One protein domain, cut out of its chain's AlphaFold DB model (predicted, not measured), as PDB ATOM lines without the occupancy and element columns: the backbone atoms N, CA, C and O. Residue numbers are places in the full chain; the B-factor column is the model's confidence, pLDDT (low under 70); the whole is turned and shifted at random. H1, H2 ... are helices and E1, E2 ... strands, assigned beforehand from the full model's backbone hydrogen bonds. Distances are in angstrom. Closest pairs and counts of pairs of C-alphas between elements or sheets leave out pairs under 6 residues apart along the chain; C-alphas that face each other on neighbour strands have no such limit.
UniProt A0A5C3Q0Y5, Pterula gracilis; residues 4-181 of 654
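AT A GLANCE: This is residues 4 to 181 of the 654 residues of a protein of Pterula gracilis (UniProt A0A5C3Q0Y5). One strongly twisted sheet of eight strands curls back on itself like part of a barrel, nearly closed at one point where E1 and E2 come close; its leaves E1 E4 E3 E5 and E7 E6 E2 face each other, with E8 as hinge. H2, with its residues 109 to 113, and H4, with its residues 145 to 152, pack on the sheet, mostly at E7, while the loop of residues 48 to 59, beyond the long hairpin E3 and E4, makes one end of the longest axis. The printed part has 178 residues, with five named helices and eight named strands in the order E1 E2 H1 E3 E4 E5 H2 E6 E7 H3 E8 H4 H5 along the chain, and is of the mixed class, helices and strands. The sheet, also mixed, runs E1 E4 E3 E5 E8 E7 E6 E2. The whole is compact, with a radius of gyration of the C-alphas of 17.4 A and spans of 55 by 45 by 31 A.

HOW THE PARTS SIT: E3, residues 38 to 47, and E4, residues 60 to 69, form an antiparallel hairpin, with N 43 and O 64 2.9 A apart; E4 bends by 57 degrees at residue 66. Edge strand E1, residues 4 to 8, is antiparallel to E4, with N 4 to O 65 2.8 A. E5, residues 84 to 88, is parallel to E3, with N 86 to O 40 2.8 A. E8, residues 136 to 141, is antiparallel to E5, with N 139 to O 85 2.8 A. E7, residues 120 to 126, is antiparallel to E8, with N 123 to O 140 2.8 A. E6, residues 115 to 117, makes a hairpin with E7, with N 122 to O 115 2.8 A. Edge strand E2, residues 17 to 19, is parallel to E6, with N 116 to O 17 2.8 A. The closest C-alphas of E1 and E2, Leu 6 and Tyr 19, are 5.8 A apart. H2, residues 100 to 113, is on the sheet at a height of 11.2 A, only just over none of its strands, with 2 C-alphas falling on E5 and 2 on E7; its closest C-alphas to E7 are Leu 111 and Phe 124, 5.5 A. H4, residues 145 to 153, is on the sheet at 9.7 A height, only just over E8 and E7, with 3 C-alphas falling on each, and slantwise to E7 at 46 degrees on the local plane. H3, residues 129 to 133, is on the sheet at 5.6 A height, and H1, residues 23 to 26, only grazes it. H5, residues 164 to 174, is only just not on it, with 4 pairs of C-alphas within 10 A; it only just touches H3, with 3 pairs within 8 A, the closest being Asn 129 and Gly 172 at 6.6 A. H2, H3 and H4 have every O i to N i+4 pair within hydrogen-bond range, H5 has 5 of 7, and H1 is too short for one.

IN THESE COORDINATES: E1 begins at C-alpha 4 (35.063, 11.203, -2.660), and H5 ends at C-alpha 174 (45.721, -11.723, 13.068). From first to last C-alpha E4 measures 27.0 A, E3 26.2 A and H2 20.3 A.

THE WHOLE: The C-alphas farthest apart, Pro 54 and Lys 160, are 56.0 A apart. The printed part has no cut; the links H1 to E3, E3 to E4, E4 to E5 and E5 to H2 are long. Mean pLDDT of the printed part is 81.1, and it is under 70 at residues 30 to 35, 48 to 60, 96 to 100, 164 to 165 and 178 to 181.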
ATOM      1  N   TYR A   4      34.575   9.830  -2.692       91.88
ATOM      2  CA  TYR A   4      35.063  11.203  -2.660       91.88
ATOM      3  C   TYR A   4      36.465  11.247  -3.258       91.88
ATOM      4  O   TYR A   4      37.259  10.325  -3.068       91.88
ATOM      5  N   VAL A   5      36.776  12.301  -4.004       92.06
ATOM      6  CA  VAL A   5      38.100  12.483  -4.605       92.06
ATOM      7  C   VAL A   5      38.986  13.218  -3.608       92.06
ATOM      8  O   VAL A   5      38.630  14.308  -3.178       92.06
ATOM      9  N   LEU A   6      40.117  12.618  -3.235       91.44
ATOM     10  CA  LEU A   6      41.096  13.232  -2.332       91.44
ATOM     11  C   LEU A   6      42.209  13.964  -3.093       91.44
ATOM     12  O   LEU A   6      42.677  15.004  -2.642       91.44
ATOM     13  N   LYS A   7      42.648  13.408  -4.231       90.38
ATOM     14  CA  LYS A   7      43.645  14.006  -5.135       90.38
ATOM     15  C   LYS A   7      43.524  13.394  -6.531       90.38
ATOM     16  O   LYS A   7      43.285  12.191  -6.657       90.38
ATOM     17  N   GLU A   8      43.721  14.203  -7.564       86.75
ATOM     18  CA  GLU A   8      43.839  13.756  -8.956       86.75
ATOM     19  C   GLU A   8      45.256  14.026  -9.455       86.75
ATOM     20  O   GLU A   8      45.775  15.123  -9.266       86.75
ATOM     21  N   GLY A   9      45.889  13.014 -10.053       81.38
ATOM     22  CA  GLY A   9      47.315  13.045 -10.366       81.38
ATOM     23  C   GLY A   9      48.172  12.804  -9.123       81.38
ATOM     24  O   GLY A   9      47.983  13.420  -8.078       81.38
ATOM     25  N   LEU A  10      49.141  11.897  -9.233       83.31
ATOM     26  CA  LEU A  10      50.199  11.721  -8.240       83.31
ATOM     27  C   LEU A  10      51.526  12.028  -8.907       83.31
ATOM     28  O   LEU A  10      51.736  11.630 -10.052       83.31
ATOM     29  N   ALA A  11      52.389  12.734  -8.190       81.31
ATOM     30  CA  ALA A  11      53.691  13.153  -8.678       81.31
ATOM     31  C   ALA A  11      54.764  12.310  -7.967       81.31
ATOM     32  O   ALA A  11      54.629  12.113  -6.758       81.31
ATOM     33  N   PRO A  12      55.792  11.768  -8.650       79.56
ATOM     34  CA  PRO A  12      56.830  10.936  -8.023       79.56
ATOM     35  C   PRO A  12      57.505  11.570  -6.789       79.56
ATOM     36  O   PRO A  12      57.950  10.863  -5.884       79.56
ATOM     37  N   GLU A  13      57.539  12.899  -6.743       82.25
ATOM     38  CA  GLU A  13      58.059  13.747  -5.675       82.25
ATOM     39  C   GLU A  13      57.115  13.946  -4.469       82.25
ATOM     40  O   GLU A  13      57.517  14.588  -3.494       82.25
ATOM     41  N   ASP A  14      55.892  13.391  -4.468       84.50
ATOM     42  CA  ASP A  14      55.018  13.460  -3.288       84.50
ATOM     43  C   ASP A  14      55.708  12.797  -2.080       84.50
ATOM     44  O   ASP A  14      56.033  11.608  -2.078       84.50
ATOM     45  N   THR A  15      55.899  13.571  -1.012       84.06
ATOM     46  CA  THR A  15      56.510  13.111   0.252       84.06
ATOM     47  C   THR A  15      55.567  13.211   1.453       84.06
ATOM     48  O   THR A  15      55.926  12.789   2.558       84.06
ATOM     49  N   ILE A  16      54.365  13.760   1.245       86.19
ATOM     50  CA  ILE A  16      53.329  13.994   2.255       86.19
ATOM     51  C   ILE A  16      51.974  13.600   1.654       86.19
ATOM     52  O   ILE A  16      51.550  14.152   0.640       86.19
ATOM     53  N   TRP A  17      51.272  12.673   2.306       94.25
ATOM     54  CA  TRP A  17      49.946  12.196   1.894       94.25
ATOM     55  C   TRP A  17      48.882  12.748   2.831       94.25
ATOM     56  O   TRP A  17      48.343  12.025   3.665       94.25
ATOM     57  N   GLN A  18      48.634  14.050   2.729       94.88
ATOM     58  CA  GLN A  18      47.647  14.752   3.542       94.88
ATOM     59  C   GLN A  18      46.442  15.140   2.694       94.88
ATOM     60  O   GLN A  18      46.577  15.840   1.693       94.88
ATOM     61  N   TYR A  19      45.265  14.695   3.123       94.75
ATOM     62  CA  TYR A  19      44.006  14.945   2.434       94.75
ATOM     63  C   TYR A  19      42.911  15.380   3.405       94.75
ATOM     64  O   TYR A  19      42.984  15.151   4.617       94.75
ATOM     65  N   GLN A  20      41.865  15.978   2.844       92.12
ATOM     66  CA  GLN A  20      40.636  16.305   3.553       92.12
ATOM     67  C   GLN A  20      39.452  15.621   2.868       92.12
ATOM     68  O   GLN A  20      39.392  15.549   1.641       92.12
ATOM     69  N   HIS A  21      38.509  15.127   3.663       89.31
ATOM     70  CA  HIS A  21      37.188  14.698   3.213       89.31
ATOM     71  C   HIS A  21      36.119  15.488   3.986       89.31
ATOM     72  O   HIS A  21      36.346  15.824   5.152       89.31
ATOM     73  N   PRO A  22      34.943  15.767   3.397       87.56
ATOM     74  CA  PRO A  22      33.839  16.362   4.146       87.56
ATOM     75  C   PRO A  22      33.355  15.395   5.236       87.56
ATOM     76  O   PRO A  22      33.494  14.176   5.093       87.56
ATOM     77  N   ASP A  23      32.746  15.909   6.304       82.62
ATOM     78  CA  ASP A  23      32.235  15.071   7.403       82.62
ATOM     79  C   ASP A  23      31.128  14.113   6.934       82.62
ATOM     80  O   ASP A  23      31.036  12.971   7.391       82.62
ATOM     81  N   GLU A  24      30.352  14.526   5.924       85.81
ATOM     82  CA  GLU A  24      29.388  13.674   5.223       85.81
ATOM     83  C   GLU A  24      30.005  12.389   4.655       85.81
ATOM     84  O   GLU A  24      29.311  11.384   4.527       85.81
ATOM     85  N   ALA A  25      31.304  12.378   4.336       84.06
ATOM     86  CA  ALA A  25      31.957  11.202   3.771       84.06
ATOM     87  C   ALA A  25      32.044  10.029   4.763       84.06
ATOM     88  O   ALA A  25      32.194   8.886   4.334       84.06
ATOM     89  N   LEU A  26      31.912  10.285   6.071       84.75
ATOM     90  CA  LEU A  26      31.834   9.250   7.108       84.75
ATOM     91  C   LEU A  26      30.430   8.633   7.240       84.75
ATOM     92  O   LEU A  26      30.260   7.638   7.955       84.75
ATOM     93  N   GLN A  27      29.420   9.190   6.560       81.44
ATOM     94  CA  GLN A  27      28.071   8.634   6.565       81.44
ATOM     95  C   GLN A  27      28.056   7.250   5.909       81.44
ATOM     96  O   GLN A  27      28.553   7.027   4.804       81.44
ATOM     97  N   HIS A  28      27.439   6.308   6.609       76.88
ATOM     98  CA  HIS A  28      27.262   4.925   6.194       76.88
ATOM     99  C   HIS A  28      25.840   4.472   6.566       76.88
ATOM    100  O   HIS A  28      25.203   5.101   7.418       76.88
ATOM    101  N   PRO A  29      25.297   3.413   5.936       71.62
ATOM    102  CA  PRO A  29      23.935   2.970   6.205       71.62
ATOM    103  C   PRO A  29      23.740   2.583   7.677       71.62
ATOM    104  O   PRO A  29      24.304   1.595   8.145       71.62
ATOM    105  N   ARG A  30      22.892   3.324   8.402       60.19
ATOM    106  CA  ARG A  30      22.381   2.889   9.709       60.19
ATOM    107  C   ARG A  30      21.409   1.728   9.474       60.19
ATOM    108  O   ARG A  30      20.321   1.940   8.944       60.19
ATOM    109  N   ARG A  31      21.799   0.504   9.838       57.53
ATOM    110  CA  ARG A  31      20.948  -0.700   9.795       57.53
ATOM    111  C   ARG A  31      21.064  -1.498  11.092       57.53
ATOM    112  O   ARG A  31      22.040  -1.368  11.819       57.53
ATOM    113  N   ASN A  32      20.049  -2.321  11.355       50.34
ATOM    114  CA  ASN A  32      19.854  -3.022  12.632       50.34
ATOM    115  C   ASN A  32      20.834  -4.180  12.897       50.34
ATOM    116  O   ASN A  32      20.822  -4.737  13.992       50.34
ATOM    117  N   ASP A  33      21.662  -4.555  11.922       58.16
ATOM    118  CA  ASP A  33      22.620  -5.647  12.068       58.16
ATOM    119  C   ASP A  33      23.923  -5.156  12.717       58.16
ATOM    120  O   ASP A  33      24.715  -4.433  12.110       58.16
ATOM    121  N   ARG A  34      24.141  -5.567  13.972       59.09
ATOM    122  CA  ARG A  34      25.332  -5.222  14.767       59.09
ATOM    123  C   ARG A  34      26.605  -5.960  14.323       59.09
ATOM    124  O   ARG A  34      27.670  -5.642  14.844       59.09
ATOM    125  N   SER A  35      26.520  -6.927  13.406       63.12
ATOM    126  CA  SER A  35      27.681  -7.678  12.905       63.12
ATOM    127  C   SER A  35      28.489  -6.925  11.835       63.12
ATOM    128  O   SER A  35      29.667  -7.222  11.622       63.12
ATOM    129  N   ILE A  36      27.879  -5.931  11.175       72.69
ATOM    130  CA  ILE A  36      28.469  -5.228  10.030       72.69
ATOM    131  C   ILE A  36      29.263  -4.002  10.490       72.69
ATOM    132  O   ILE A  36      28.718  -2.926  10.740       72.69
ATOM    133  N   THR A  37      30.586  -4.144  10.518       83.44
ATOM    134  CA  THR A  37      31.516  -3.033  10.747       83.44
ATOM    135  C   THR A  37      31.763  -2.257   9.452       83.44
ATOM    136  O   THR A  37      32.251  -2.819   8.472       83.44
ATOM    137  N   TRP A  38      31.494  -0.950   9.449       87.19
ATOM    138  CA  TRP A  38      31.885  -0.035   8.368       87.19
ATOM    139  C   TRP A  38      33.165   0.714   8.734       87.19
ATOM    140  O   TRP A  38      33.402   1.009   9.899       87.19
ATOM    141  N   GLY A  39      33.982   1.075   7.751       91.31
ATOM    142  CA  GLY A  39      35.180   1.867   8.004       91.31
ATOM    143  C   GLY A  39      35.802   2.467   6.751       91.31
ATOM    144  O   GLY A  39      35.314   2.292   5.634       91.31
ATOM    145  N   LYS A  40      36.878   3.225   6.954       95.38
ATOM    146  CA  LYS A  40      37.495   4.073   5.931       95.38
ATOM    147  C   LYS A  40      38.343   3.255   4.962       95.38
ATOM    148  O   LYS A  40      39.216   2.501   5.385       95.38
ATOM    149  N   GLN A  41      38.155   3.457   3.662       95.69
ATOM    150  CA  GLN A  41      39.068   2.993   2.621       95.69
ATOM    151  C   GLN A  41      39.632   4.183   1.850       95.69
ATOM    152  O   GLN A  41      38.883   5.060   1.422       95.69
ATOM    153  N   VAL A  42      40.945   4.160   1.619       96.38
ATOM    154  CA  VAL A  42      41.611   5.036   0.652       96.38
ATOM    155  C   VAL A  42      42.143   4.179  -0.490       96.38
ATOM    156  O   VAL A  42      42.945   3.268  -0.274       96.38
ATOM    157  N   LYS A  43      41.670   4.443  -1.710       94.44
ATOM    158  CA  LYS A  43      42.013   3.672  -2.909       94.44
ATOM    159  C   LYS A  43      42.758   4.538  -3.919       94.44
ATOM    160  O   LYS A  43      42.270   5.583  -4.346       94.44
ATOM    161  N   PHE A  44      43.917   4.040  -4.327       91.94
ATOM    162  CA  PHE A  44      44.744   4.544  -5.410       91.94
ATOM    163  C   PHE A  44      44.360   3.784  -6.689       91.94
ATOM    164  O   PHE A  44      44.617   2.581  -6.818       91.94
ATOM    165  N   SER A  45      43.696   4.471  -7.614       85.44
ATOM    166  CA  SER A  45      43.148   3.896  -8.849       85.44
ATOM    167  C   SER A  45      43.635   4.644 -10.086       85.44
ATOM    168  O   SER A  45      43.630   5.874 -10.094       85.44
ATOM    169  N   LYS A  46      43.991   3.901 -11.139       79.81
ATOM    170  CA  LYS A  46      44.305   4.449 -12.460       79.81
ATOM    171  C   LYS A  46      43.094   5.209 -13.012       79.81
ATOM    172  O   LYS A  46      41.968   4.725 -12.906       79.81
ATOM    173  N   VAL A  47      43.343   6.361 -13.618       70.50
ATOM    174  CA  VAL A  47      42.427   7.051 -14.524       70.50
ATOM    175  C   VAL A  47      42.925   6.811 -15.944       70.50
ATOM    176  O   VAL A  47      44.084   7.099 -16.253       70.50
ATOM    177  N   ASP A  48      42.059   6.277 -16.801       57.28
ATOM    178  CA  ASP A  48      42.314   6.201 -18.235       57.28
ATOM    179  C   ASP A  48      41.984   7.559 -18.867       57.28
ATOM    180  O   ASP A  48      40.824   7.937 -19.012       57.28
ATOM    181  N   THR A  49      43.020   8.320 -19.217       53.72
ATOM    182  CA  THR A  49      42.926   9.654 -19.840       53.72
ATOM    183  C   THR A  49      42.743   9.601 -21.365       53.72
ATOM    184  O   THR A  49      42.600  10.639 -22.015       53.72
ATOM    185  N   SER A  50      42.695   8.396 -21.941       49.31
ATOM    186  CA  SER A  50      42.699   8.124 -23.385       49.31
ATOM    187  C   SER A  50      41.494   8.666 -24.161       49.31
ATOM    188  O   SER A  50      41.555   8.730 -25.385       49.31
ATOM    189  N   SER A  51      40.409   9.065 -23.490       46.31
ATOM    190  CA  SER A  51      39.244   9.695 -24.129       46.31
ATOM    191  C   SER A  51      39.283  11.229 -24.147       46.31
ATOM    192  O   SER A  51      38.388  11.833 -24.730       46.31
ATOM    193  N   ALA A  52      40.250  11.864 -23.471       47.66
ATOM    194  CA  ALA A  52      40.226  13.306 -23.205       47.66
ATOM    195  C   ALA A  52      41.385  14.093 -23.836       47.66
ATOM    196  O   ALA A  52      41.185  15.250 -24.196       47.66
ATOM    197  N   ASN A  53      42.587  13.512 -23.967       45.75
ATOM    198  CA  ASN A  53      43.706  14.207 -24.612       45.75
ATOM    199  C   ASN A  53      44.767  13.226 -25.169       45.75
ATOM    200  O   ASN A  53      45.496  12.627 -24.377       45.75
ATOM    201  N   PRO A  54      44.895  13.047 -26.502       48.28
ATOM    202  CA  PRO A  54      45.772  12.031 -27.100       48.28
ATOM    203  C   PRO A  54      47.278  12.354 -27.036       48.28
ATOM    204  O   PRO A  54      48.089  11.534 -27.456       48.28
ATOM    205  N   THR A  55      47.666  13.530 -26.530       47.34
ATOM    206  CA  THR A  55      49.066  13.983 -26.407       47.34
ATOM    207  C   THR A  55      49.552  14.125 -24.958       47.34
ATOM    208  O   THR A  55      50.684  14.548 -24.732       47.34
ATOM    209  N   GLY A  56      48.720  13.787 -23.964       47.22
ATOM    210  CA  GLY A  56      49.086  13.818 -22.542       47.22
ATOM    211  C   GLY A  56      49.699  12.500 -22.031       47.22
ATOM    212  O   GLY A  56      49.569  11.468 -22.689       47.22
ATOM    213  N   PRO A  57      50.334  12.496 -20.840       51.41
ATOM    214  CA  PRO A  57      50.867  11.275 -20.231       51.41
ATOM    215  C   PRO A  57      49.771  10.216 -20.006       51.41
ATOM    216  O   PRO A  57      48.668  10.511 -19.538       51.41
ATOM    217  N   SER A  58      50.096   8.961 -20.337       53.53
ATOM    218  CA  SER A  58      49.129   7.888 -20.656       53.53
ATOM    219  C   SER A  58      48.380   7.268 -19.456       53.53
ATOM    220  O   SER A  58      47.550   6.367 -19.607       53.53
ATOM    221  N   ALA A  59      48.667   7.723 -18.234       55.31
ATOM    222  CA  ALA A  59      47.943   7.337 -17.026       55.31
ATOM    223  C   ALA A  59      48.199   8.335 -15.891       55.31
ATOM    224  O   ALA A  59      49.346   8.690 -15.622       55.31
ATOM    225  N   THR A  60      47.156   8.699 -15.147       68.94
ATOM    226  CA  THR A  60      47.301   9.377 -13.850       68.94
ATOM    227  C   THR A  60      46.606   8.564 -12.762       68.94
ATOM    228  O   THR A  60      45.563   7.953 -12.996       68.94
ATOM    229  N   THR A  61      47.177   8.506 -11.555       80.38
ATOM    230  CA  THR A  61      46.469   7.916 -10.408       80.38
ATOM    231  C   THR A  61      45.581   8.956  -9.747       80.38
ATOM    232  O   THR A  61      46.002  10.077  -9.467       80.38
ATOM    233  N   LYS A  62      44.356   8.542  -9.437       89.19
ATOM    234  CA  LYS A  62      43.397   9.255  -8.603       89.19
ATOM    235  C   LYS A  62      43.315   8.579  -7.242       89.19
ATOM    236  O   LYS A  62      43.203   7.354  -7.151       89.19
ATOM    237  N   VAL A  63      43.380   9.384  -6.187       92.69
ATOM    238  CA  VAL A  63      43.200   8.944  -4.803       92.69
ATOM    239  C   VAL A  63      41.759   9.215  -4.413       92.69
ATOM    240  O   VAL A  63      41.272  10.343  -4.515       92.69
ATOM    241  N   THR A  64      41.070   8.171  -3.973       94.00
ATOM    242  CA  THR A  64      39.664   8.228  -3.570       94.00
ATOM    243  C   THR A  64      39.482   7.774  -2.134       94.00
ATOM    244  O   THR A  64      40.223   6.924  -1.643       94.00
ATOM    245  N   PHE A  65      38.478   8.340  -1.473       95.38
ATOM    246  CA  PHE A  65      38.018   7.970  -0.145       95.38
ATOM    247  C   PHE A  65      36.590   7.444  -0.221       95.38
ATOM    248  O   PHE A  65      35.727   8.063  -0.842       95.38
ATOM    249  N   GLN A  66      36.318   6.335   0.456       93.62
ATOM    250  CA  GLN A  66      34.960   5.836   0.640       93.62
ATOM    251  C   GLN A  66      34.843   5.040   1.937       93.62
ATOM    252  O   GLN A  66      35.800   4.406   2.383       93.62
ATOM    253  N   MET A  67      33.645   5.023   2.516       92.81
ATOM    254  CA  MET A  67      33.303   4.050   3.550       92.81
ATOM    255  C   MET A  67      33.040   2.689   2.895       92.81
ATOM    256  O   MET A  67      32.340   2.606   1.887       92.81
ATOM    257  N   VAL A  68      33.587   1.617   3.462       91.38
ATOM    258  CA  VAL A  68      33.392   0.229   3.009       91.38
ATOM    259  C   VAL A  68      33.097  -0.679   4.195       91.38
ATOM    260  O   VAL A  68      33.441  -0.354   5.331       91.38
ATOM    261  N   GLN A  69      32.465  -1.821   3.939       89.19
ATOM    262  CA  GLN A  69      32.338  -2.863   4.947       89.19
ATOM    263  C   GLN A  69      33.732  -3.432   5.221       89.19
ATOM    264  O   GLN A  69      34.434  -3.859   4.302       89.19
ATOM    265  N   PHE A  70      34.157  -3.392   6.478       89.06
ATOM    266  CA  PHE A  70      35.413  -3.992   6.898       89.06
ATOM    267  C   PHE A  70      35.237  -5.502   7.073       89.06
ATOM    268  O   PHE A  70      34.240  -5.941   7.651       89.06
ATOM    269  N   PRO A  71      36.208  -6.314   6.618       81.50
ATOM    270  CA  PRO A  71      36.224  -7.723   6.961       81.50
ATOM    271  C   PRO A  71      36.443  -7.876   8.467       81.50
ATOM    272  O   PRO A  71      37.243  -7.165   9.076       81.50
ATOM    273  N   SER A  72      35.756  -8.841   9.064       80.06
ATOM    274  CA  SER A  72      35.910  -9.143  10.482       80.06
ATOM    275  C   SER A  72      37.215  -9.924  10.704       80.06
ATOM    276  O   SER A  72      37.431 -10.952  10.068       80.06
ATOM    277  N   ASN A  73      38.108  -9.439  11.570       84.00
ATOM    278  CA  ASN A  73      39.348 -10.127  11.962       84.00
ATOM    279  C   ASN A  73      39.702  -9.822  13.430       84.00
ATOM    280  O   ASN A  73      39.064  -8.975  14.061       84.00
ATOM    281  N   ARG A  74      40.705 -10.517  13.992       80.00
ATOM    282  CA  ARG A  74      41.060 -10.400  15.422       80.00
ATOM    283  C   ARG A  74      41.458  -8.970  15.803       80.00
ATOM    284  O   ARG A  74      41.100  -8.511  16.880       80.00
ATOM    285  N   VAL A  75      42.147  -8.260  14.910       85.25
ATOM    286  CA  VAL A  75      42.675  -6.914  15.181       85.25
ATOM    287  C   VAL A  75      41.590  -5.837  15.137       85.25
ATOM    288  O   VAL A  75      41.549  -4.989  16.020       85.25
ATOM    289  N   ILE A  76      40.695  -5.869  14.147       83.19
ATOM    290  CA  ILE A  76      39.613  -4.879  13.995       83.19
ATOM    291  C   ILE A  76      38.551  -5.038  15.090       83.19
ATOM    292  O   ILE A  76      37.900  -4.064  15.451       83.19
ATOM    293  N   ARG A  77      38.384  -6.245  15.648       78.56
ATOM    294  CA  ARG A  77      37.498  -6.483  16.800       78.56
ATOM    295  C   ARG A  77      38.050  -5.934  18.123       78.56
ATOM    296  O   ARG A  77      37.271  -5.756  19.050       78.56
ATOM    297  N   ALA A  78      39.359  -5.691  18.221       77.25
ATOM    298  CA  ALA A  78      40.025  -5.303  19.467       77.25
ATOM    299  C   ALA A  78      40.052  -3.782  19.732       77.25
ATOM    300  O   ALA A  78      40.469  -3.361  20.809       77.25
ATOM    301  N   ASP A  79      39.642  -2.943  18.775       81.31
ATOM    302  CA  ASP A  79      39.656  -1.478  18.903       81.31
ATOM    303  C   ASP A  79      38.552  -0.841  18.038       81.31
ATOM    304  O   ASP A  79      37.885  -1.496  17.237       81.31
ATOM    305  N   TYR A  80      38.341   0.464  18.185       86.81
ATOM    306  CA  TYR A  80      37.315   1.196  17.456       86.81
ATOM    307  C   TYR A  80      37.614   1.269  15.950       86.81
ATOM    308  O   TYR A  80      38.629   1.820  15.522       86.81
ATOM    309  N   HIS A  81      36.694   0.759  15.130       86.12
ATOM    310  CA  HIS A  81      36.877   0.583  13.685       86.12
ATOM    311  C   HIS A  81      37.206   1.873  12.911       86.12
ATOM    312  O   HIS A  81      37.953   1.817  11.935       86.12
ATOM    313  N   LEU A  82      36.734   3.051  13.346       88.62
ATOM    314  CA  LEU A  82      37.096   4.318  12.694       88.62
ATOM    315  C   LEU A  82      38.546   4.756  12.956       88.62
ATOM    316  O   LEU A  82      39.001   5.683  12.295       88.62
ATOM    317  N   LYS A  83      39.311   4.093  13.830       92.94
ATOM    318  CA  LYS A  83      40.764   4.325  13.936       92.94
ATOM    319  C   LYS A  83      41.550   3.720  12.774       92.94
ATOM    320  O   LYS A  83      42.740   3.982  12.642       92.94
ATOM    321  N   TYR A  84      40.921   2.908  11.926       94.81
ATOM    322  CA  TYR A  84      41.594   2.208  10.837       94.81
ATOM    323  C   TYR A  84      41.272   2.818   9.473       94.81
ATOM    324  O   TYR A  84      40.179   3.340   9.234       94.81
ATOM    325  N   VAL A  85      42.228   2.685   8.555       96.44
ATOM    326  CA  VAL A  85      42.053   2.926   7.122       96.44
ATOM    327  C   VAL A  85      42.557   1.701   6.365       96.44
ATOM    328  O   VAL A  85      43.693   1.266   6.550       96.44
ATOM    329  N   LEU A  86      41.727   1.157   5.478       95.25
ATOM    330  CA  LEU A  86      42.152   0.185   4.479       95.25
ATOM    331  C   LEU A  86      42.768   0.944   3.297       95.25
ATOM    332  O   LEU A  86      42.044   1.535   2.496       95.25
ATOM    333  N   ALA A  87      44.093   0.948   3.180       95.88
ATOM    334  CA  ALA A  87      44.772   1.512   2.016       95.88
ATOM    335  C   ALA A  87      44.835   0.460   0.897       95.88
ATOM    336  O   ALA A  87      45.210  -0.686   1.143       95.88
ATOM    337  N   SER A  88      44.461   0.828  -0.332       94.12
ATOM    338  CA  SER A  88      44.474  -0.056  -1.506       94.12
ATOM    339  C   SER A  88      45.231   0.581  -2.668       94.12
ATOM    340  O   SER A  88      44.863   1.648  -3.151       94.12
ATOM    341  N   PHE A  89      46.260  -0.114  -3.151       90.25
ATOM    342  CA  PHE A  89      47.144   0.297  -4.246       90.25
ATOM    343  C   PHE A  89      46.833  -0.428  -5.557       90.25
ATOM    344  O   PHE A  89      47.677  -0.476  -6.455       90.25
ATOM    345  N   ASP A  90      45.658  -1.050  -5.662       78.19
ATOM    346  CA  ASP A  90      45.337  -2.005  -6.722       78.19
ATOM    347  C   ASP A  90      45.547  -1.420  -8.131       78.19
ATOM    348  O   ASP A  90      46.256  -2.005  -8.952       78.19
ATOM    349  N   GLY A  91      45.093  -0.179  -8.342       74.69
ATOM    350  CA  GLY A  91      45.294   0.578  -9.578       74.69
ATOM    351  C   GLY A  91      46.413   1.629  -9.544       74.69
ATOM    352  O   GLY A  91      46.479   2.422 -10.473       74.69
ATOM    353  N   PHE A  92      47.267   1.677  -8.515       84.31
ATOM    354  CA  PHE A  92      48.330   2.691  -8.406       84.31
ATOM    355  C   PHE A  92      49.346   2.601  -9.558       84.31
ATOM    356  O   PHE A  92      49.917   1.529  -9.779       84.31
ATOM    357  N   ARG A  93      49.578   3.730 -10.238       80.50
ATOM    358  CA  ARG A  93      50.650   4.000 -11.215       80.50
ATOM    359  C   ARG A  93      51.114   5.456 -11.129       80.50
ATOM    360  O   ARG A  93      50.274   6.351 -11.010       80.50
ATOM    361  N   LEU A  94      52.415   5.700 -11.236       80.62
ATOM    362  CA  LEU A  94      52.942   7.056 -11.433       80.62
ATOM    363  C   LEU A  94      52.960   7.426 -12.935       80.62
ATOM    364  O   LEU A  94      52.937   6.518 -13.769       80.62
ATOM    365  N   PRO A  95      52.967   8.725 -13.298       73.00
ATOM    366  CA  PRO A  95      53.040   9.162 -14.692       73.00
ATOM    367  C   PRO A  95      54.393   8.806 -15.319       73.00
ATOM    368  O   PRO A  95      55.433   8.998 -14.696       73.00
ATOM    369  N   GLU A  96      54.386   8.315 -16.557       67.75
ATOM    370  CA  GLU A  96      55.609   8.036 -17.321       67.75
ATOM    371  C   GLU A  96      56.373   9.333 -17.679       67.75
ATOM    372  O   GLU A  96      55.728  10.366 -17.882       67.75
ATOM    373  N   PRO A  97      57.719   9.305 -17.808       56.28
ATOM    374  CA  PRO A  97      58.605   8.138 -17.751       56.28
ATOM    375  C   PRO A  97      59.160   7.885 -16.337       56.28
ATOM    376  O   PRO A  97      60.014   8.622 -15.852       56.28
ATOM    377  N   ILE A  98      58.717   6.800 -15.698       68.69
ATOM    378  CA  ILE A  98      59.177   6.366 -14.368       68.69
ATOM    379  C   ILE A  98      59.434   4.860 -14.352       68.69
ATOM    380  O   ILE A  98      58.839   4.101 -15.116       68.69
ATOM    381  N   THR A  99      60.348   4.418 -13.493       68.06
ATOM    382  CA  THR A  99      60.786   3.022 -13.407       68.06
ATOM    383  C   THR A  99      59.999   2.230 -12.360       68.06
ATOM    384  O   THR A  99      59.308   2.773 -11.495       68.06
ATOM    385  N   MET A 100      60.178   0.902 -12.368       63.88
ATOM    386  CA  MET A 100      59.748   0.029 -11.268       63.88
ATOM    387  C   MET A 100      60.233   0.516  -9.893       63.88
ATOM    388  O   MET A 100      59.516   0.365  -8.903       63.88
ATOM    389  N   ARG A 101      61.453   1.058  -9.829       70.12
ATOM    390  CA  ARG A 101      62.099   1.474  -8.584       70.12
ATOM    391  C   ARG A 101      61.420   2.703  -7.984       70.12
ATOM    392  O   ARG A 101      61.295   2.765  -6.767       70.12
ATOM    393  N   ASP A 102      60.908   3.603  -8.817       76.94
ATOM    394  CA  ASP A 102      60.280   4.853  -8.376       76.94
ATOM    395  C   ASP A 102      58.886   4.604  -7.784       76.94
ATOM    396  O   ASP A 102      58.570   5.101  -6.704       76.94
ATOM    397  N   GLU A 103      58.078   3.732  -8.410       77.62
ATOM    398  CA  GLU A 103      56.820   3.249  -7.809       77.62
ATOM    399  C   GLU A 103      57.065   2.535  -6.471       77.62
ATOM    400  O   GLU A 103      56.244   2.617  -5.548       77.62
ATOM    401  N   MET A 104      58.193   1.821  -6.366       70.25
ATOM    402  CA  MET A 104      58.608   1.178  -5.127       70.25
ATOM    403  C   MET A 104      58.964   2.209  -4.057       70.25
ATOM    404  O   MET A 104      58.384   2.194  -2.971       70.25
ATOM    405  N   GLU A 105      59.851   3.145  -4.368       80.06
ATOM    406  CA  GLU A 105      60.267   4.181  -3.431       80.06
ATOM    407  C   GLU A 105      59.087   5.056  -2.977       80.06
ATOM    408  O   GLU A 105      59.004   5.415  -1.805       80.06
ATOM    409  N   TYR A 106      58.117   5.328  -3.858       87.06
ATOM    410  CA  TYR A 106      56.890   6.055  -3.528       87.06
ATOM    411  C   TYR A 106      56.036   5.337  -2.476       87.06
ATOM    412  O   TYR A 106      55.697   5.919  -1.445       87.06
ATOM    413  N   ILE A 107      55.692   4.062  -2.702       86.88
ATOM    414  CA  ILE A 107      54.887   3.292  -1.738       86.88
ATOM    415  C   ILE A 107      55.678   3.069  -0.443       86.88
ATOM    416  O   ILE A 107      55.096   3.091   0.640       86.88
ATOM    417  N   GLU A 108      57.000   2.903  -0.511       82.31
ATOM    418  CA  GLU A 108      57.829   2.834   0.691       82.31
ATOM    419  C   GLU A 108      57.786   4.153   1.478       82.31
ATOM    420  O   GLU A 108      57.503   4.126   2.676       82.31
ATOM    421  N   LYS A 109      57.955   5.316   0.831       87.44
ATOM    422  CA  LYS A 109      57.791   6.633   1.474       87.44
ATOM    423  C   LYS A 109      56.389   6.795   2.079       87.44
ATOM    424  O   LYS A 109      56.298   7.219   3.232       87.44
ATOM    425  N   PHE A 110      55.328   6.377   1.380       92.25
ATOM    426  CA  PHE A 110      53.952   6.369   1.896       92.25
ATOM    427  C   PHE A 110      53.830   5.541   3.181       92.25
ATOM    428  O   PHE A 110      53.340   6.028   4.197       92.25
ATOM    429  N   LEU A 111      54.314   4.295   3.181       90.44
ATOM    430  CA  LEU A 111      54.234   3.405   4.347       90.44
ATOM    431  C   LEU A 111      55.181   3.826   5.488       90.44
ATOM    432  O   LEU A 111      54.948   3.463   6.640       90.44
ATOM    433  N   ASN A 112      56.236   4.588   5.179       85.31
ATOM    434  CA  ASN A 112      57.172   5.162   6.149       85.31
ATOM    435  C   ASN A 112      56.611   6.417   6.840       85.31
ATOM    436  O   ASN A 112      56.882   6.634   8.020       85.31
ATOM    437  N   LYS A 113      55.888   7.271   6.103       90.50
ATOM    438  CA  LYS A 113      55.339   8.545   6.600       90.50
ATOM    439  C   LYS A 113      53.919   8.410   7.136       90.50
ATOM    440  O   LYS A 113      53.570   9.110   8.080       90.50
ATOM    441  N   GLY A 114      53.123   7.510   6.573       92.44
ATOM    442  CA  GLY A 114      51.696   7.409   6.842       92.44
ATOM    443  C   GLY A 114      50.851   8.345   5.973       92.44
ATOM    444  O   GLY A 114      51.337   9.054   5.093       92.44
ATOM    445  N   LEU A 115      49.554   8.306   6.252       95.44
ATOM    446  CA  LEU A 115      48.472   9.011   5.578       95.44
ATOM    447  C   LEU A 115      47.813   9.954   6.587       95.44
ATOM    448  O   LEU A 115      47.481   9.514   7.682       95.44
ATOM    449  N   TRP A 116      47.550  11.205   6.226       96.62
ATOM    450  CA  TRP A 116      46.767  12.128   7.045       96.62
ATOM    451  C   TRP A 116      45.386  12.336   6.427       96.62
ATOM    452  O   TRP A 116      45.280  12.729   5.265       96.62
ATOM    453  N   LEU A 117      44.332  12.114   7.215       95.50
ATOM    454  CA  LEU A 117      42.949  12.455   6.860       95.50
ATOM    455  C   LEU A 117      42.388  13.388   7.931       95.50
ATOM    456  O   LEU A 117      42.394  13.034   9.110       95.50
ATOM    457  N   ASN A 118      41.933  14.576   7.526       94.62
ATOM    458  CA  ASN A 118      41.374  15.610   8.414       94.62
ATOM    459  C   ASN A 118      42.277  15.897   9.639       94.62
ATOM    460  O   ASN A 118      41.806  16.050  10.761       94.62
ATOM    461  N   GLY A 119      43.600  15.930   9.424       92.75
ATOM    462  CA  GLY A 119      44.614  16.179  10.459       92.75
ATOM    463  C   GLY A 119      45.074  14.948  11.255       92.75
ATOM    464  O   GLY A 119      46.149  14.989  11.846       92.75
ATOM    465  N   VAL A 120      44.338  13.833  11.221       94.50
ATOM    466  CA  VAL A 120      44.687  12.598  11.947       94.50
ATOM    467  C   VAL A 120      45.677  11.759  11.136       94.50
ATOM    468  O   VAL A 120      45.409  11.462   9.971       94.50
ATOM    469  N   GLN A 121      46.797  11.347  11.745       96.06
ATOM    470  CA  GLN A 121      47.801  10.479  11.115       96.06
ATOM    471  C   GLN A 121      47.444   8.994  11.267       96.06
ATOM    472  O   GLN A 121      47.348   8.477  12.376       96.06
ATOM    473  N   TYR A 122      47.357   8.285  10.145       97.12
ATOM    474  CA  TYR A 122      47.239   6.833  10.052       97.12
ATOM    475  C   TYR A 122      48.578   6.271   9.580       97.12
ATOM    476  O   TYR A 122      49.057   6.595   8.492       97.12
ATOM    477  N   ARG A 123      49.199   5.425  10.397       95.06
ATOM    478  CA  ARG A 123      50.503   4.806  10.125       95.06
ATOM    479  C   ARG A 123      50.292   3.367   9.651       95.06
ATOM    480  O   ARG A 123      49.250   2.773   9.934       95.06
ATOM    481  N   PHE A 124      51.231   2.808   8.883       94.25
ATOM    482  CA  PHE A 124      51.137   1.405   8.452       94.25
ATOM    483  C   PHE A 124      51.087   0.493   9.679       94.25
ATOM    484  O   PHE A 124      51.975   0.566  10.521       94.25
ATOM    485  N   TYR A 125      50.064  -0.363   9.755       92.75
ATOM    486  CA  TYR A 125      49.883  -1.276  10.876       92.75
ATOM    487  C   TYR A 125      50.297  -2.698  10.494       92.75
ATOM    488  O   TYR A 125      51.274  -3.217  11.023       92.75
ATOM    489  N   HIS A 126      49.597  -3.316   9.535       92.31
ATOM    490  CA  HIS A 126      50.011  -4.590   8.941       92.31
ATOM    491  C   HIS A 126      49.183  -4.942   7.690       92.31
ATOM    492  O   HIS A 126      48.371  -4.161   7.198       92.31
ATOM    493  N   HIS A 127      49.355  -6.159   7.183       90.56
ATOM    494  CA  HIS A 127      48.525  -6.790   6.156       90.56
ATOM    495  C   HIS A 127      48.315  -8.289   6.446       90.56
ATOM    496  O   HIS A 127      49.145  -8.924   7.098       90.56
ATOM    497  N   SER A 128      47.269  -8.892   5.886       85.81
ATOM    498  CA  SER A 128      47.136 -10.350   5.761       85.81
ATOM    499  C   SER A 128      47.756 -10.889   4.459       85.81
ATOM    500  O   SER A 128      48.150 -10.132   3.566       85.81
ATOM    501  N   ASN A 129      47.792 -12.218   4.298       78.06
ATOM    502  CA  ASN A 129      48.208 -12.855   3.040       78.06
ATOM    503  C   ASN A 129      47.251 -12.565   1.866       78.06
ATOM    504  O   ASN A 129      47.695 -12.496   0.719       78.06
ATOM    505  N   SER A 130      45.948 -12.389   2.114       77.31
ATOM    506  CA  SER A 130      44.995 -11.997   1.065       77.31
ATOM    507  C   SER A 130      45.161 -10.527   0.679       77.31
ATOM    508  O   SER A 130      45.121 -10.205  -0.506       77.31
ATOM    509  N   GLN A 131      45.455  -9.652   1.643       84.81
ATOM    510  CA  GLN A 131      45.718  -8.235   1.394       84.81
ATOM    511  C   GLN A 131      47.025  -7.997   0.624       84.81
ATOM    512  O   GLN A 131      47.028  -7.200  -0.312       84.81
ATOM    513  N   LEU A 132      48.087  -8.767   0.901       79.56
ATOM    514  CA  LEU A 132      49.283  -8.829   0.043       79.56
ATOM    515  C   LEU A 132      48.931  -9.158  -1.415       79.56
ATOM    516  O   LEU A 132      49.467  -8.550  -2.342       79.56
ATOM    517  N   ARG A 133      48.028 -10.124  -1.640       73.12
ATOM    518  CA  ARG A 133      47.581 -10.491  -2.994       73.12
ATOM    519  C   ARG A 133      46.777  -9.372  -3.655       73.12
ATOM    520  O   ARG A 133      47.068  -9.060  -4.805       73.12
ATOM    521  N   GLY A 134      45.845  -8.762  -2.925       74.44
ATOM    522  CA  GLY A 134      44.994  -7.648  -3.363       74.44
ATOM    523  C   GLY A 134      45.583  -6.248  -3.147       74.44
ATOM    524  O   GLY A 134      44.823  -5.288  -3.033       74.44
ATOM    525  N   ARG A 135      46.915  -6.124  -3.027       82.88
ATOM    526  CA  ARG A 135      47.653  -4.847  -2.952       82.88
ATOM    527  C   ARG A 135      47.091  -3.857  -1.921       82.88
ATOM    528  O   ARG A 135      46.952  -2.670  -2.208       82.88
ATOM    529  N   SER A 136      46.743  -4.336  -0.732       91.44
ATOM    530  CA  SER A 136      46.190  -3.506   0.341       91.44
ATOM    531  C   SER A 136      46.889  -3.738   1.674       91.44
ATOM    532  O   SER A 136      47.556  -4.751   1.878       91.44
ATOM    533  N   CYS A 137      46.744  -2.785   2.589       93.88
ATOM    534  CA  CYS A 137      47.196  -2.901   3.969       93.88
ATOM    535  C   CYS A 137      46.249  -2.170   4.920       93.88
ATOM    536  O   CYS A 137      45.501  -1.270   4.530       93.88
ATOM    537  N   TRP A 138      46.306  -2.563   6.186       94.94
ATOM    538  CA  TRP A 138      45.726  -1.810   7.281       94.94
ATOM    539  C   TRP A 138      46.681  -0.709   7.708       94.94
ATOM    540  O   TRP A 138      47.846  -0.956   8.025       94.94
ATOM    541  N   MET A 139      46.151   0.503   7.759       95.75
ATOM    542  CA  MET A 139      46.725   1.615   8.494       95.75
ATOM    543  C   MET A 139      45.873   1.857   9.738       95.75
ATOM    544  O   MET A 139      44.661   1.627   9.711       95.75
ATOM    545  N   ARG A 140      46.491   2.327  10.819       95.12
ATOM    546  CA  ARG A 140      45.797   2.690  12.057       95.12
ATOM    547  C   ARG A 140      46.276   4.057  12.528       95.12
ATOM    548  O   ARG A 140      47.450   4.385  12.385       95.12
ATOM    549  N   GLU A 141      45.353   4.840  13.069       96.25
ATOM    550  CA  GLU A 141      45.624   6.046  13.841       96.25
ATOM    551  C   GLU A 141      46.678   5.749  14.910       96.25
ATOM    552  O   GLU A 141      46.493   4.830  15.708       96.25
ATOM    553  N   ALA A 142      47.798   6.466  14.887       93.81
ATOM    554  CA  ALA A 142      48.853   6.361  15.892       93.81
ATOM    555  C   ALA A 142      49.824   7.533  15.773       93.81
ATOM    556  O   ALA A 142      50.118   7.994  14.669       93.81
ATOM    557  N   ASN A 143      50.389   7.955  16.903       90.19
ATOM    558  CA  ASN A 143      51.402   9.015  16.922       90.19
ATOM    559  C   ASN A 143      52.808   8.490  16.572       90.19
ATOM    560  O   ASN A 143      53.630   9.213  16.008       90.19
ATOM    561  N   THR A 144      53.099   7.221  16.877       90.00
ATOM    562  CA  THR A 144      54.413   6.591  16.661       90.00
ATOM    563  C   THR A 144      54.268   5.175  16.105       90.00
ATOM    564  O   THR A 144      53.231   4.538  16.280       90.00
ATOM    565  N   ASP A 145      55.316   4.659  15.448       84.50
ATOM    566  CA  ASP A 145      55.363   3.241  15.047       84.50
ATOM    567  C   ASP A 145      55.354   2.331  16.298       84.50
ATOM    568  O   ASP A 145      54.658   1.319  16.314       84.50
ATOM    569  N   LYS A 146      56.012   2.755  17.393       86.19
ATOM    570  CA  LYS A 146      56.054   2.010  18.662       86.19
ATOM    571  C   LYS A 146      54.663   1.760  19.259       86.19
ATOM    572  O   LYS A 146      54.410   0.662  19.734       86.19
ATOM    573  N   GLU A 147      53.741   2.728  19.198       91.12
ATOM    574  CA  GLU A 147      52.362   2.524  19.685       91.12
ATOM    575  C   GLU A 147      51.649   1.384  18.934       91.12
ATOM    576  O   GLU A 147      50.807   0.689  19.500       91.12
ATOM    577  N   LEU A 148      51.976   1.183  17.654       89.12
ATOM    578  CA  LEU A 148      51.433   0.087  16.857       89.12
ATOM    579  C   LEU A 148      52.123  -1.243  17.174       89.12
ATOM    580  O   LEU A 148      51.437  -2.254  17.330       89.12
ATOM    581  N   ASP A 149      53.447  -1.244  17.325       83.50
ATOM    582  CA  ASP A 149      54.204  -2.442  17.701       83.50
ATOM    583  C   ASP A 149      53.786  -2.956  19.092       83.50
ATOM    584  O   ASP A 149      53.462  -4.135  19.233       83.50
ATOM    585  N   ASP A 150      53.667  -2.070  20.089       86.00
ATOM    586  CA  ASP A 150      53.194  -2.393  21.445       86.00
ATOM    587  C   ASP A 150      51.797  -3.047  21.416       86.00
ATOM    588  O   ASP A 150      51.535  -4.015  22.133       86.00
ATOM    589  N   ARG A 151      50.897  -2.575  20.539       87.00
ATOM    590  CA  ARG A 151      49.551  -3.151  20.357       87.00
ATOM    591  C   ARG A 151      49.550  -4.502  19.653       87.00
ATOM    592  O   ARG A 151      48.687  -5.321  19.952       87.00
ATOM    593  N   ILE A 152      50.477  -4.746  18.727       84.12
ATOM    594  CA  ILE A 152      50.648  -6.069  18.113       84.12
ATOM    595  C   ILE A 152      51.225  -7.051  19.133       84.12
ATOM    596  O   ILE A 152      50.746  -8.178  19.222       84.12
ATOM    597  N   TYR A 153      52.209  -6.635  19.928       83.06
ATOM    598  CA  TYR A 153      52.822  -7.478  20.953       83.06
ATOM    599  C   TYR A 153      51.880  -7.770  22.131       83.06
ATOM    600  O   TYR A 153      51.903  -8.875  22.662       83.06
ATOM    601  N   ALA A 154      50.937  -6.880  22.446       81.62
ATOM    602  CA  ALA A 154      49.834  -7.191  23.363       81.62
ATOM    603  C   ALA A 154      48.904  -8.331  22.876       81.62
ATOM    604  O   ALA A 154      48.095  -8.827  23.656       81.62
ATOM    605  N   LEU A 155      48.995  -8.757  21.606       77.62
ATOM    606  CA  LEU A 155      48.217  -9.866  21.034       77.62
ATOM    607  C   LEU A 155      49.004 -11.188  20.933       77.62
ATOM    608  O   LEU A 155      48.450 -12.164  20.422       77.62
ATOM    609  N   GLY A 156      50.264 -11.231  21.384       74.69
ATOM    610  CA  GLY A 156      51.081 -12.448  21.412       74.69
ATOM    611  C   GLY A 156      52.595 -12.205  21.386       74.69
ATOM    612  O   GLY A 156      53.076 -11.125  21.038       74.69
ATOM    613  N   ASN A 157      53.358 -13.257  21.696       75.06
ATOM    614  CA  ASN A 157      54.814 -13.253  21.923       75.06
ATOM    615  C   ASN A 157      55.682 -13.041  20.651       75.06
ATOM    616  O   ASN A 157      56.757 -13.629  20.502       75.06
ATOM    617  N   TYR A 158      55.251 -12.206  19.696       80.88
ATOM    618  CA  TYR A 158      55.878 -12.072  18.372       80.88
ATOM    619  C   TYR A 158      57.313 -11.532  18.406       80.88
ATOM    620  O   TYR A 158      58.070 -11.777  17.464       80.88
ATOM    621  N   TRP A 159      57.723 -10.833  19.471       75.69
ATOM    622  CA  TRP A 159      59.102 -10.359  19.635       75.69
ATOM    623  C   TRP A 159      60.117 -11.511  19.696       75.69
ATOM    624  O   TRP A 159      61.203 -11.361  19.133       75.69
ATOM    625  N   LYS A 160      59.742 -12.680  20.257       77.38
ATOM    626  CA  LYS A 160      60.577 -13.901  20.288       77.38
ATOM    627  C   LYS A 160      60.966 -14.375  18.868       77.38
ATOM    628  O   LYS A 160      62.003 -15.005  18.673       77.38
ATOM    629  N   ILE A 161      60.180 -14.049  17.833       74.31
ATOM    630  CA  ILE A 161      60.414 -14.517  16.455       74.31
ATOM    631  C   ILE A 161      61.515 -13.679  15.783       74.31
ATOM    632  O   ILE A 161      61.248 -12.668  15.131       74.31
ATOM    633  N   MET A 162      62.775 -14.103  15.904       72.31
ATOM    634  CA  MET A 162      63.943 -13.345  15.417       72.31
ATOM    635  C   MET A 162      63.987 -13.121  13.895       72.31
ATOM    636  O   MET A 162      64.531 -12.118  13.428       72.31
ATOM    637  N   ASN A 163      63.403 -14.019  13.095       79.44
ATOM    638  CA  ASN A 163      63.325 -13.826  11.648       79.44
ATOM    639  C   ASN A 163      62.159 -12.886  11.290       79.44
ATOM    640  O   ASN A 163      60.989 -13.264  11.362       79.44
ATOM    641  N   ALA A 164      62.503 -11.686  10.824       69.94
ATOM    642  CA  ALA A 164      61.574 -10.635  10.415       69.94
ATOM    643  C   ALA A 164      60.470 -11.090   9.434       69.94
ATOM    644  O   ALA A 164      59.327 -10.655   9.553       69.94
ATOM    645  N   ALA A 165      60.777 -11.982   8.484       64.75
ATOM    646  CA  ALA A 165      59.795 -12.496   7.526       64.75
ATOM    647  C   ALA A 165      58.868 -13.559   8.149       64.75
ATOM    648  O   ALA A 165      57.671 -13.561   7.859       64.75
ATOM    649  N   LYS A 166      59.382 -14.415   9.048       70.81
ATOM    650  CA  LYS A 166      58.540 -15.319   9.854       70.81
ATOM    651  C   LYS A 166      57.601 -14.515  10.767       70.81
ATOM    652  O   LYS A 166      56.405 -14.795  10.789       70.81
ATOM    653  N   ARG A 167      58.114 -13.472  11.436       79.81
ATOM    654  CA  ARG A 167      57.335 -12.580  12.315       79.81
ATOM    655  C   ARG A 167      56.221 -11.863  11.548       79.81
ATOM    656  O   ARG A 167      55.066 -11.939  11.951       79.81
ATOM    657  N   ALA A 168      56.545 -11.287  10.387       77.12
ATOM    658  CA  ALA A 168      55.574 -10.713   9.452       77.12
ATOM    659  C   ALA A 168      54.466 -11.713   9.070       77.12
ATOM    660  O   ALA A 168      53.279 -11.414   9.179       77.12
ATOM    661  N   LYS A 169      54.839 -12.931   8.650       77.12
ATOM    662  CA  LYS A 169      53.873 -13.976   8.272       77.12
ATOM    663  C   LYS A 169      52.946 -14.337   9.439       77.12
ATOM    664  O   LYS A 169      51.755 -14.526   9.210       77.12
ATOM    665  N   ARG A 170      53.481 -14.403  10.664       80.81
ATOM    666  CA  ARG A 170      52.741 -14.736  11.889       80.81
ATOM    667  C   ARG A 170      51.763 -13.634  12.301       80.81
ATOM    668  O   ARG A 170      50.578 -13.919  12.432       80.81
ATOM    669  N   ILE A 171      52.218 -12.382  12.400       84.69
ATOM    670  CA  ILE A 171      51.356 -11.225  12.713       84.69
ATOM    671  C   ILE A 171      50.260 -11.071  11.648       84.69
ATOM    672  O   ILE A 171      49.102 -10.818  11.974       84.69
ATOM    673  N   GLY A 172      50.582 -11.319  10.374       86.56
ATOM    674  CA  GLY A 172      49.617 -11.279   9.273       86.56
ATOM    675  C   GLY A 172      48.442 -12.259   9.400       86.56
ATOM    676  O   GLY A 172      47.420 -12.040   8.750       86.56
ATOM    677  N   LEU A 173      48.532 -13.289  10.252       83.75
ATOM    678  CA  LEU A 173      47.397 -14.165  10.563       83.75
ATOM    679  C   LEU A 173      46.307 -13.435  11.361       83.75
ATOM    680  O   LEU A 173      45.130 -13.661  11.097       83.75
ATOM    681  N   LEU A 174      46.668 -12.503  12.251       84.50
ATOM    682  CA  LEU A 174      45.721 -11.723  13.068       84.50
ATOM    683  C   LEU A 174      44.796 -10.838  12.215       84.50
ATOM    684  O   LEU A 174      43.661 -10.545  12.598       84.50
ATOM    685  N   PHE A 175      45.297 -10.422  11.049       87.25
ATOM    686  CA  PHE A 175      44.603  -9.579  10.078       87.25
ATOM    687  C   PHE A 175      43.826 -10.383   9.023       87.25
ATOM    688  O   PHE A 175      43.136  -9.787   8.191       87.25
ATOM    689  N   SER A 176      43.926 -11.717   9.032       83.94
ATOM    690  CA  SER A 176      43.141 -12.579   8.147       83.94
ATOM    691  C   SER A 176      41.659 -12.488   8.492       83.94
ATOM    692  O   SER A 176      41.270 -12.592   9.653       83.94
ATOM    693  N   SER A 177      40.837 -12.278   7.467       79.62
ATOM    694  CA  SER A 177      39.384 -12.229   7.588       79.62
ATOM    695  C   SER A 177      38.837 -13.582   8.044       79.62
ATOM    696  O   SER A 177      39.194 -14.603   7.460       79.62
ATOM    697  N   ALA A 178      37.958 -13.575   9.039       68.31
ATOM    698  CA  ALA A 178      37.224 -14.745   9.501       68.31
ATOM    699  C   ALA A 178      35.807 -14.329   9.906       68.31
ATOM    700  O   ALA A 178      35.620 -13.504  10.808       68.31
ATOM    701  N   GLU A 179      34.808 -14.905   9.249       64.56
ATOM    702  CA  GLU A 179      33.413 -14.784   9.665       64.56
ATOM    703  C   GLU A 179      33.203 -15.642  10.922       64.56
ATOM    704  O   GLU A 179      33.809 -16.704  11.066       64.56
ATOM    705  N   ILE A 180      32.427 -15.140  11.887       64.31
ATOM    706  CA  ILE A 180      32.013 -15.961  13.030       64.31
ATOM    707  C   ILE A 180      30.786 -16.734  12.572       64.31
ATOM    708  O   ILE A 180      29.727 -16.139  12.399       64.31
ATOM    709  N   ASP A 181      30.949 -18.042  12.409       62.28
ATOM    710  CA  ASP A 181      29.844 -18.971  12.182       62.28
ATOM    711  C   ASP A 181      29.105 -19.276  13.500       62.28
ATOM    712  O   ASP A 181      27.881 -19.200  13.586       62.28
TER     713      ASP A 181